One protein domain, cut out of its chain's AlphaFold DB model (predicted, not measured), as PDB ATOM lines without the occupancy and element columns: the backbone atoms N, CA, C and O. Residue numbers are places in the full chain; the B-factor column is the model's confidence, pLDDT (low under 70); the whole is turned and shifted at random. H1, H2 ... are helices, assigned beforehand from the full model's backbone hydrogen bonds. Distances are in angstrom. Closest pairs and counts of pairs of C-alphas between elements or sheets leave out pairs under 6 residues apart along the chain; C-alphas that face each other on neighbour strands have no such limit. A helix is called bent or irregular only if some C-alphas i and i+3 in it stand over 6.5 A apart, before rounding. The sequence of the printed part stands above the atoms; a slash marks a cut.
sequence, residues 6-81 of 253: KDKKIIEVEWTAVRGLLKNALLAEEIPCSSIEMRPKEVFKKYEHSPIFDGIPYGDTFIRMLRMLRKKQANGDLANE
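This is residues 6 to 81 of the 253 residues of the protein "Predicted protein" of Phaeodactylum tricornutum (strain CCAP 1055/1) (UniProt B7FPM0). A long helix, H1, has a second helix, H3, beside its later part, running the same way at a small angle, and a short helix, H2, is set crosswise to H3, so that the three helix centres make a triangle. Two long loops, residues 28 to 39 and 48 to 59, lead the backbone into and out of H2, and the first residues of H1 lie at one end of the longest axis. The printed part has 76 residues with three named helices in the order H1, H2, H3, and no named strand; the class is all helix, with 45 residues in named elements. The whole is compact, with a radius of gyration of the C-alphas of 12.1 A, and the C-alphas span 36 by 25 by 20 A along their three main axes.

Begin with H1, residues 6 to 27, and look at residues 19 to 27, with which alone it touches H3, residues 60 to 74. The closest C-alphas of the two helices are those of Lys 23 and Leu 69, 6.6 A apart. H1 and H3 run the same way at a shallow tilt of 34 degrees, only just short of steep. Next find H2, residues 40 to 47, which is near H1, with 5 pairs of C-alphas within 10 A but no pair within 8 A. H2 and H3 only just touch, with 3 pairs of C-alphas within 8 A. There H3 takes part with residues 62 to 66 alone, and the closest C-alphas are those of Pro 40 and Ile 63, 6.0 A apart. The lines of H2 and H3 are about perpendicular, at 89 degrees. Along the backbones of H1, H2 and H3 you will find every O i to N i+4 pair within hydrogen-bond range.

Find C-alpha 6 at (177.888, 262.799, 138.271); from there H1 runs 32.2 A to C-alpha 27 at (161.638, 259.878, 165.890). Go on to C-alpha 40, where the eight residues of H2 begin, 11.0 A from first to last C-alpha. H3 begins at C-alpha 60 and runs 20.8 A to C-alpha 74 at (153.937, 266.918, 164.191). None of these helices is bent.

The two C-alphas farthest apart are those of Lys 6 and Glu 37, at 37.8 A, while those of Lys 6 and Glu 81, the first and last printed, are 27.6 A apart. The printed part has no cut. Both links, H1 to H2 and H2 to H3, are long, with 12 residues each. In the B-factor column the mean pLDDT of the printed part is 87.9; look at residues 6 to 10 for the five that are under 70, where the model's confidence is low.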
ATOM      1  N   LYS A   6     177.345 263.497 137.103       54.47
ATOM      2  CA  LYS A   6     177.888 262.799 138.271       54.47
ATOM      3  C   LYS A   6     177.752 263.610 139.563       54.47
ATOM      4  O   LYS A   6     177.280 263.050 140.548       54.47
ATOM      5  N   ASP A   7     178.035 264.912 139.537       60.88
ATOM      6  CA  ASP A   7     178.001 265.769 140.732       60.88
ATOM      7  C   ASP A   7     176.578 265.903 141.283       60.88
ATOM      8  O   ASP A   7     176.347 265.779 142.483       60.88
ATOM      9  N   LYS A   8     175.578 266.050 140.403       62.25
ATOM     10  CA  LYS A   8     174.164 266.090 140.825       62.25
ATOM     11  C   LYS A   8     173.710 264.799 141.502       62.25
ATOM     12  O   LYS A   8     172.920 264.850 142.441       62.25
ATOM     13  N   LYS A   9     174.189 263.653 141.017       63.09
ATOM     14  CA  LYS A   9     173.810 262.336 141.538       63.09
ATOM     15  C   LYS A   9     174.462 262.058 142.894       63.09
ATOM     16  O   LYS A   9     173.823 261.459 143.749       63.09
ATOM     17  N   ILE A  10     175.695 262.527 143.092       61.59
ATOM     18  CA  ILE A  10     176.419 262.457 144.371       61.59
ATOM     19  C   ILE A  10     175.704 263.315 145.427       61.59
ATOM     20  O   ILE A  10     175.330 262.798 146.478       61.59
ATOM     21  N   ILE A  11     175.353 264.558 145.080       72.81
ATOM     22  CA  ILE A  11     174.606 265.477 145.958       72.81
ATOM     23  C   ILE A  11     173.252 264.878 146.386       72.81
ATOM     24  O   ILE A  11     172.843 264.995 147.540       72.81
ATOM     25  N   GLU A  12     172.527 264.211 145.484       75.44
ATOM     26  CA  GLU A  12     171.225 263.604 145.805       75.44
ATOM     27  C   GLU A  12     171.343 262.426 146.795       75.44
ATOM     28  O   GLU A  12     170.490 262.258 147.677       75.44
ATOM     29  N   VAL A  13     172.423 261.642 146.700       74.44
ATOM     30  CA  VAL A  13     172.714 260.531 147.621       74.44
ATOM     31  C   VAL A  13     173.070 261.056 149.016       74.44
ATOM     32  O   VAL A  13     172.522 260.567 150.008       74.44
ATOM     33  N   GLU A  14     173.902 262.092 149.103       85.94
ATOM     34  CA  GLU A  14     174.311 262.715 150.369       85.94
ATOM     35  C   GLU A  14     173.117 263.329 151.119       85.94
ATOM     36  O   GLU A  14     172.881 263.033 152.294       85.94
ATOM     37  N   TRP A  15     172.264 264.097 150.429       89.38
ATOM     38  CA  TRP A  15     171.054 264.663 151.042       89.38
ATOM     39  C   TRP A  15     170.044 263.601 151.489       89.38
ATOM     40  O   TRP A  15     169.271 263.837 152.424       89.38
ATOM     41  N   THR A  16     170.040 262.425 150.857       89.44
ATOM     42  CA  THR A  16     169.203 261.295 151.275       89.44
ATOM     43  C   THR A  16     169.684 260.717 152.606       89.44
ATOM     44  O   THR A  16     168.860 260.459 153.490       89.44
ATOM     45  N   ALA A  17     171.000 260.588 152.792       91.62
ATOM     46  CA  ALA A  17     171.599 260.152 154.051       91.62
ATOM     47  C   ALA A  17     171.339 261.163 155.184       91.62
ATOM     48  O   ALA A  17     170.850 260.777 156.250       91.62
ATOM     49  N   VAL A  18     171.540 262.461 154.922       93.06
ATOM     50  CA  VAL A  18     171.221 263.552 155.865       93.06
ATOM     51  C   VAL A  18     169.746 263.508 156.272       93.06
ATOM     52  O   VAL A  18     169.417 263.553 157.459       93.06
ATOM     53  N   ARG A  19     168.835 263.360 155.300       93.25
ATOM     54  CA  ARG A  19     167.393 263.233 155.565       93.25
ATOM     55  C   ARG A  19     167.083 262.031 156.459       93.25
ATOM     56  O   ARG A  19     166.237 262.153 157.342       93.25
ATOM     57  N   GLY A  20     167.732 260.892 156.215       92.19
ATOM     58  CA  GLY A  20     167.570 259.664 156.997       92.19
ATOM     59  C   GLY A  20     167.996 259.838 158.454       92.19
ATOM     60  O   GLY A  20     167.224 259.510 159.356       92.19
ATOM     61  N   LEU A  21     169.167 260.434 158.686       94.25
ATOM     62  CA  LEU A  21     169.658 260.735 160.033       94.25
ATOM     63  C   LEU A  21     168.712 261.685 160.774       94.25
ATOM     64  O   LEU A  21     168.274 261.373 161.880       94.25
ATOM     65  N   LEU A  22     168.328 262.806 160.153       94.12
ATOM     66  CA  LEU A  22     167.424 263.783 160.774       94.12
ATOM     67  C   LEU A  22     166.050 263.186 161.088       94.12
ATOM     68  O   LEU A  22     165.440 263.525 162.101       94.12
ATOM     69  N   LYS A  23     165.550 262.303 160.218       93.44
ATOM     70  CA  LYS A  23     164.307 261.571 160.456       93.44
ATOM     71  C   LYS A  23     164.414 260.704 161.710       93.44
ATOM     72  O   LYS A  23     163.517 260.763 162.545       93.44
ATOM     73  N   ASN A  24     165.479 259.916 161.831       92.19
ATOM     74  CA  ASN A  24     165.681 259.039 162.983       92.19
ATOM     75  C   ASN A  24     165.824 259.849 164.274       92.19
ATOM     76  O   ASN A  24     165.174 259.526 165.260       92.19
ATOM     77  N   ALA A  25     166.570 260.953 164.238       93.38
ATOM     78  CA  ALA A  25     166.729 261.850 165.378       93.38
ATOM     79  C   ALA A  25     165.416 262.538 165.808       93.38
ATOM     80  O   ALA A  25     165.200 262.763 166.992       93.38
ATOM     81  N   LEU A  26     164.512 262.854 164.870       93.06
ATOM     82  CA  LEU A  26     163.164 263.349 165.194       93.06
ATOM     83  C   LEU A  26     162.268 262.262 165.803       93.06
ATOM     84  O   LEU A  26     161.459 262.563 166.674       93.06
ATOM     85  N   LEU A  27     162.389 261.014 165.340       90.94
ATOM     86  CA  LEU A  27     161.638 259.878 165.890       90.94
ATOM     87  C   LEU A  27     162.142 259.463 167.278       90.94
ATOM     88  O   LEU A  27     161.342 259.024 168.093       90.94
ATOM     89  N   ALA A  28     163.440 259.620 167.534       92.31
ATOM     90  CA  ALA A  28     164.077 259.394 168.829       92.31
ATOM     91  C   ALA A  28     163.945 260.593 169.791       92.31
ATOM     92  O   ALA A  28     164.536 260.576 170.863       92.31
ATOM     93  N   GLU A  29     163.216 261.644 169.394       90.38
ATOM     94  CA  GLU A  29     163.007 262.881 170.167       90.38
ATOM     95  C   GLU A  29     164.299 263.662 170.504       90.38
ATOM     96  O   GLU A  29     164.289 264.615 171.279       90.38
ATOM     97  N   GLU A  30     165.419 263.346 169.848       92.75
ATOM     98  CA  GLU A  30     166.698 264.056 169.999       92.75
ATOM     99  C   GLU A  30     166.698 265.450 169.356       92.75
ATOM    100  O   GLU A  30     167.577 266.280 169.632       92.75
ATOM    101  N   ILE A  31     165.765 265.681 168.432       93.62
ATOM    102  CA  ILE A  31     165.478 266.975 167.821       93.62
ATOM    103  C   ILE A  31     164.011 267.297 168.116       93.62
ATOM    104  O   ILE A  31     163.140 266.508 167.748       93.62
ATOM    105  N   PRO A  32     163.700 268.473 168.675       91.81
ATOM    106  CA  PRO A  32     162.319 268.857 168.902       91.81
ATOM    107  C   PRO A  32     161.575 269.148 167.594       91.81
ATOM    108  O   PRO A  32     162.143 269.639 166.603       91.81
ATOM    109  N   CYS A  33     160.262 268.909 167.617       88.50
ATOM    110  CA  CYS A  33     159.338 269.238 166.528       88.50
ATOM    111  C   CYS A  33     159.220 270.751 166.305       88.50
ATOM    112  O   CYS A  33     159.007 271.198 165.174       88.50
ATOM    113  N   SER A  34     159.384 271.543 167.366       87.75
ATOM    114  CA  SER A  34     159.304 272.998 167.315       87.75
ATOM    115  C   SER A  34     160.605 273.617 166.806       87.75
ATOM    116  O   SER A  34     161.706 273.299 167.256       87.75
ATOM    117  N   SER A  35     160.487 274.563 165.872       85.50
ATOM    118  CA  SER A  35     161.627 275.374 165.431       85.50
ATOM    119  C   SER A  35     162.047 276.442 166.436       85.50
ATOM    120  O   SER A  35     163.097 277.049 166.245       85.50
ATOM    121  N   ILE A  36     161.216 276.690 167.451       88.06
ATOM    122  CA  ILE A  36     161.505 277.626 168.538       88.06
ATOM    123  C   ILE A  36     162.399 276.946 169.576       88.06
ATOM    124  O   ILE A  36     163.347 277.565 170.042       88.06
ATOM    125  N   GLU A  37     162.135 275.671 169.876       89.75
ATOM    126  CA  GLU A  37     162.899 274.879 170.852       89.75
ATOM    127  C   GLU A  37     164.314 274.552 170.369       89.75
ATOM    128  O   GLU A  37     165.247 274.550 171.162       89.75
ATOM    129  N   MET A  38     164.489 274.293 169.069       93.38
ATOM    130  CA  MET A  38     165.819 274.147 168.478       93.38
ATOM    131  C   MET A  38     165.826 274.708 167.060       93.38
ATOM    132  O   MET A  38     165.173 274.190 166.140       93.38
ATOM    133  N   ARG A  39     166.568 275.790 166.853       94.12
ATOM    134  CA  ARG A  39     166.657 276.461 165.556       94.12
ATOM    135  C   ARG A  39     167.410 275.577 164.557       94.12
ATOM    136  O   ARG A  39     168.295 274.819 164.946       94.12
ATOM    137  N   PRO A  40     167.140 275.684 163.242       94.50
ATOM    138  CA  PRO A  40     167.843 274.883 162.238       94.50
ATOM    139  C   PRO A  40     169.371 274.978 162.322       94.50
ATOM    140  O   PRO A  40     170.053 273.987 162.109       94.50
ATOM    141  N   LYS A  41     169.916 276.150 162.667       94.62
ATOM    142  CA  LYS A  41     171.365 276.336 162.824       94.62
ATOM    143  C   LYS A  41     171.942 275.523 163.990       94.62
ATOM    144  O   LYS A  41     173.047 275.011 163.884       94.62
ATOM    145  N   GLU A  42     171.185 275.374 165.074       94.56
ATOM    146  CA  GLU A  42     171.577 274.580 166.246       94.56
ATOM    147  C   GLU A  42     171.510 273.085 165.937       94.56
ATOM    148  O   GLU A  42     172.440 272.354 166.261       94.56
ATOM    149  N   VAL A  43     170.461 272.649 165.226       93.88
ATOM    150  CA  VAL A  43     170.368 271.271 164.717       93.88
ATOM    151  C   VAL A  43     171.548 270.963 163.799       93.88
ATOM    152  O   VAL A  43     172.166 269.918 163.941       93.88
ATOM    153  N   PHE A  44     171.885 271.868 162.878       94.38
ATOM    154  CA  PHE A  44     173.018 271.680 161.973       94.38
ATOM    155  C   PHE A  44     174.335 271.548 162.748       94.38
ATOM    156  O   PHE A  44     175.049 270.571 162.562       94.38
ATOM    157  N   LYS A  45     174.602 272.461 163.690       94.25
ATOM    158  CA  LYS A  45     175.800 272.425 164.542       94.25
ATOM    159  C   LYS A  45     175.897 271.142 165.378       94.25
ATOM    160  O   LYS A  45     176.989 270.621 165.566       94.25
ATOM    161  N   LYS A  46     174.766 270.600 165.851       94.62
ATOM    162  CA  LYS A  46     174.723 269.330 166.601       94.62
ATOM    163  C   LYS A  46     175.254 268.145 165.783       94.62
ATOM    164  O   LYS A  46     175.860 267.249 166.360       94.62
ATOM    165  N   TYR A  47     175.040 268.140 164.467       92.94
ATOM    166  CA  TYR A  47     175.435 267.038 163.582       92.94
ATOM    167  C   TYR A  47     176.591 267.380 162.636       92.94
ATOM    168  O   TYR A  47     176.965 266.533 161.838       92.94
ATOM    169  N   GLU A  48     177.188 268.568 162.744       90.81
ATOM    170  CA  GLU A  48     178.265 269.051 161.864       90.81
ATOM    171  C   GLU A  48     179.496 268.131 161.862       90.81
ATOM    172  O   GLU A  48     180.148 267.969 160.839       90.81
ATOM    173  N   HIS A  49     179.778 267.470 162.986       89.56
ATOM    174  CA  HIS A  49     180.876 266.503 163.104       89.56
ATOM    175  C   HIS A  49     180.499 265.076 162.679       89.56
ATOM    176  O   HIS A  49     181.327 264.169 162.750       89.56
ATOM    177  N   SER A  50     179.248 264.839 162.279       90.00
ATOM    178  CA  SER A  50     178.842 263.543 161.748       90.00
ATOM    179  C   SER A  50     179.460 263.347 160.362       90.00
ATOM    180  O   SER A  50     179.353 264.252 159.536       90.00
ATOM    181  N   PRO A  51     179.994 262.156 160.034       90.25
ATOM    182  CA  PRO A  51     180.496 261.873 158.686       90.25
ATOM    183  C   PRO A  51     179.415 262.018 157.599       90.25
ATOM    184  O   PRO A  51     179.734 262.157 156.429       90.25
ATOM    185  N   ILE A  52     178.128 262.016 157.974       90.06
ATOM    186  CA  ILE A  52     176.996 262.231 157.058       90.06
ATOM    187  C   ILE A  52     176.840 263.713 156.664       90.06
ATOM    188  O   ILE A  52     176.217 264.014 155.649       90.06
ATOM    189  N   PHE A  53     177.373 264.639 157.466       89.50
ATOM    190  CA  PHE A  53     177.336 266.082 157.216       89.50
ATOM    191  C   PHE A  53     178.630 266.618 156.596       89.50
ATOM    192  O   PHE A  53     178.686 267.806 156.278       89.50
ATOM    193  N   ASP A  54     179.640 265.768 156.399       87.88
ATOM    194  CA  ASP A  54     180.892 266.182 155.774       87.88
ATOM    195  C   ASP A  54     180.626 266.726 154.360       87.88
ATOM    196  O   ASP A  54     179.906 266.123 153.567       87.88
ATOM    197  N   GLY A  55     181.130 267.927 154.077       85.12
ATOM    198  CA  GLY A  55     180.882 268.633 152.815       85.12
ATOM    199  C   GLY A  55     179.466 269.199 152.611       85.12
ATOM    200  O   GLY A  55     179.227 269.854 151.595       85.12
ATOM    201  N   ILE A  56     178.526 269.026 153.551       87.69
ATOM    202  CA  ILE A  56     177.156 269.546 153.417       87.69
ATOM    203  C   ILE A  56     177.093 270.992 153.913       87.69
ATOM    204  O   ILE A  56     177.298 271.238 155.096       87.69
ATOM    205  N   PRO A  57     176.747 271.982 153.069       90.81
ATOM    206  CA  PRO A  57     176.649 273.360 153.524       90.81
ATOM    207  C   PRO A  57     175.354 273.601 154.308       90.81
ATOM    208  O   PRO A  57     174.262 273.164 153.922       90.81
ATOM    209  N   TYR A  58     175.446 274.404 155.369       91.69
ATOM    210  CA  TYR A  58     174.258 274.999 155.972       91.69
ATOM    211  C   TYR A  58     173.614 275.985 154.989       91.69
ATOM    212  O   TYR A  58     174.252 276.931 154.529       91.69
ATOM    213  N   GLY A  59     172.328 275.796 154.690       92.31
ATOM    214  CA  GLY A  59     171.595 276.677 153.785       92.31
ATOM    215  C   GLY A  59     170.119 276.316 153.637       92.31
ATOM    216  O   GLY A  59     169.579 275.475 154.364       92.31
ATOM    217  N   ASP A  60     169.461 276.938 152.662       91.00
ATOM    218  CA  ASP A  60     168.020 276.807 152.420       91.00
ATOM    219  C   ASP A  60     167.553 275.362 152.233       91.00
ATOM    220  O   ASP A  60     166.466 274.998 152.691       91.00
ATOM    221  N   THR A  61     168.364 274.521 151.587       91.19
ATOM    222  CA  THR A  61     168.051 273.104 151.355       91.19
ATOM    223  C   THR A  61     167.889 272.355 152.674       91.19
ATOM    224  O   THR A  61     166.858 271.711 152.895       91.19
ATOM    225  N   PHE A  62     168.848 272.515 153.590       94.00
ATOM    226  CA  PHE A  62     168.794 271.928 154.926       94.00
ATOM    227  C   PHE A  62     167.591 272.455 155.716       94.00
ATOM    228  O   PHE A  62     166.808 271.678 156.266       94.00
ATOM    229  N   ILE A  63     167.387 273.779 155.723       94.38
ATOM    230  CA  ILE A  63     166.289 274.420 156.462       94.38
ATOM    231  C   ILE A  63     164.930 273.907 155.967       94.38
ATOM    232  O   ILE A  63     164.070 273.532 156.770       94.38
ATOM    233  N   ARG A  64     164.726 273.846 154.642       93.62
ATOM    234  CA  ARG A  64     163.494 273.320 154.035       93.62
ATOM    235  C   ARG A  64     163.296 271.846 154.372       93.62
ATOM    236  O   ARG A  64     162.178 271.462 154.717       93.62
ATOM    237  N   MET A  65     164.354 271.039 154.302       94.31
ATOM    238  CA  MET A  65     164.308 269.615 154.629       94.31
ATOM    239  C   MET A  65     163.890 269.385 156.083       94.31
ATOM    240  O   MET A  65     162.913 268.673 156.327       94.31
ATOM    241  N   LEU A  66     164.568 270.034 157.031       94.81
ATOM    242  CA  LEU A  66     164.278 269.919 158.457       94.81
ATOM    243  C   LEU A  66     162.853 270.391 158.778       94.81
ATOM    244  O   LEU A  66     162.120 269.706 159.489       94.81
ATOM    245  N   ARG A  67     162.412 271.518 158.199       95.12
ATOM    246  CA  ARG A  67     161.037 272.022 158.361       95.12
ATOM    247  C   ARG A  67     159.996 271.013 157.872       95.12
ATOM    248  O   ARG A  67     158.978 270.812 158.531       95.12
ATOM    249  N   MET A  68     160.238 270.377 156.726       93.06
ATOM    250  CA  MET A  68     159.345 269.350 156.184       93.06
ATOM    251  C   MET A  68     159.289 268.109 157.078       93.06
ATOM    252  O   MET A  68     158.207 267.562 157.268       93.06
ATOM    253  N   LEU A  69     160.423 267.671 157.633       93.94
ATOM    254  CA  LEU A  69     160.473 266.531 158.553       93.94
ATOM    255  C   LEU A  69     159.739 266.835 159.865       93.94
ATOM    256  O   LEU A  69     158.898 266.042 160.278       93.94
ATOM    257  N   ARG A  70     159.958 268.017 160.453       94.38
ATOM    258  CA  ARG A  70     159.228 268.490 161.643       94.38
ATOM    259  C   ARG A  70     157.723 268.536 161.426       94.38
ATOM    260  O   ARG A  70     156.975 268.012 162.240       94.38
ATOM    261  N   LYS A  71     157.276 269.096 160.296       93.25
ATOM    262  CA  LYS A  71     155.849 269.120 159.936       93.25
ATOM    263  C   LYS A  71     155.270 267.706 159.830       93.25
ATOM    264  O   LYS A  71     154.169 267.465 160.305       93.25
ATOM    265  N   LYS A  72     156.008 266.766 159.232       90.44
ATOM    266  CA  LYS A  72     155.583 265.361 159.154       90.44
ATOM    267  C   LYS A  72     155.534 264.690 160.526       90.44
ATOM    268  O   LYS A  72     154.616 263.915 160.756       90.44
ATOM    269  N   GLN A  73     156.487 264.967 161.416       91.12
ATOM    270  CA  GLN A  73     156.486 264.411 162.774       91.12
ATOM    271  C   GLN A  73     155.309 264.958 163.584       91.12
ATOM    272  O   GLN A  73     154.567 264.178 164.167       91.12
ATOM    273  N   ALA A  74     155.073 266.273 163.532       89.94
ATOM    274  CA  ALA A  74     153.937 266.918 164.191       89.94
ATOM    275  C   ALA A  74     152.579 266.369 163.713       89.94
ATOM    276  O   ALA A  74     151.646 266.261 164.500       89.94
ATOM    277  N   ASN A  75     152.480 265.979 162.439       86.06
ATOM    278  CA  ASN A  75     151.284 265.352 161.874       86.06
ATOM    279  C   ASN A  75     151.169 263.838 162.161       86.06
ATOM    280  O   ASN A  75     150.179 263.228 161.766       86.06
ATOM    281  N   GLY A  76     152.176 263.201 162.772       83.06
ATOM    282  CA  GLY A  76     152.234 261.740 162.953       83.06
ATOM    283  C   GLY A  76     152.561 260.944 161.674       83.06
ATOM    284  O   GLY A  76     152.521 259.713 161.664       83.06
ATOM    285  N   ASP A  77     152.916 261.625 160.584       83.12
ATOM    286  CA  ASP A  77     153.176 261.018 159.273       83.12
ATOM    287  C   ASP A  77     154.607 260.486 159.126       83.12
ATOM    288  O   ASP A  77     154.873 259.625 158.281       83.12
ATOM    289  N   LEU A  78     155.562 260.999 159.913       85.00
ATOM    290  CA  LEU A  78     156.987 260.706 159.714       85.00
ATOM    291  C   LEU A  78     157.321 259.223 159.959       85.00
ATOM    292  O   LEU A  78     158.083 258.629 159.189       85.00
ATOM    293  N   ALA A  79     156.689 258.603 160.958       77.38
ATOM    294  CA  ALA A  79     156.814 257.171 161.243       77.38
ATOM    295  C   ALA A  79     156.239 256.287 160.118       77.38
ATOM    296  O   ALA A  79     156.688 255.162 159.907       77.38
ATOM    297  N   ASN A  80     155.271 256.801 159.353       71.19
ATOM    298  CA  ASN A  80     154.602 256.066 158.280       71.19
ATOM    299  C   ASN A  80     155.270 256.249 156.904       71.19
ATOM    300  O   ASN A  80     154.903 255.558 155.960       71.19
ATOM    301  N   GLU A  81     156.273 257.125 156.769       72.44
ATOM    302  CA  GLU A  81     156.950 257.402 155.489       72.44
ATOM    303  C   GLU A  81     157.719 256.188 154.926       72.44
ATOM    304  O   GLU A  81     157.924 256.099 153.719       72.44
TER     305      GLU A  81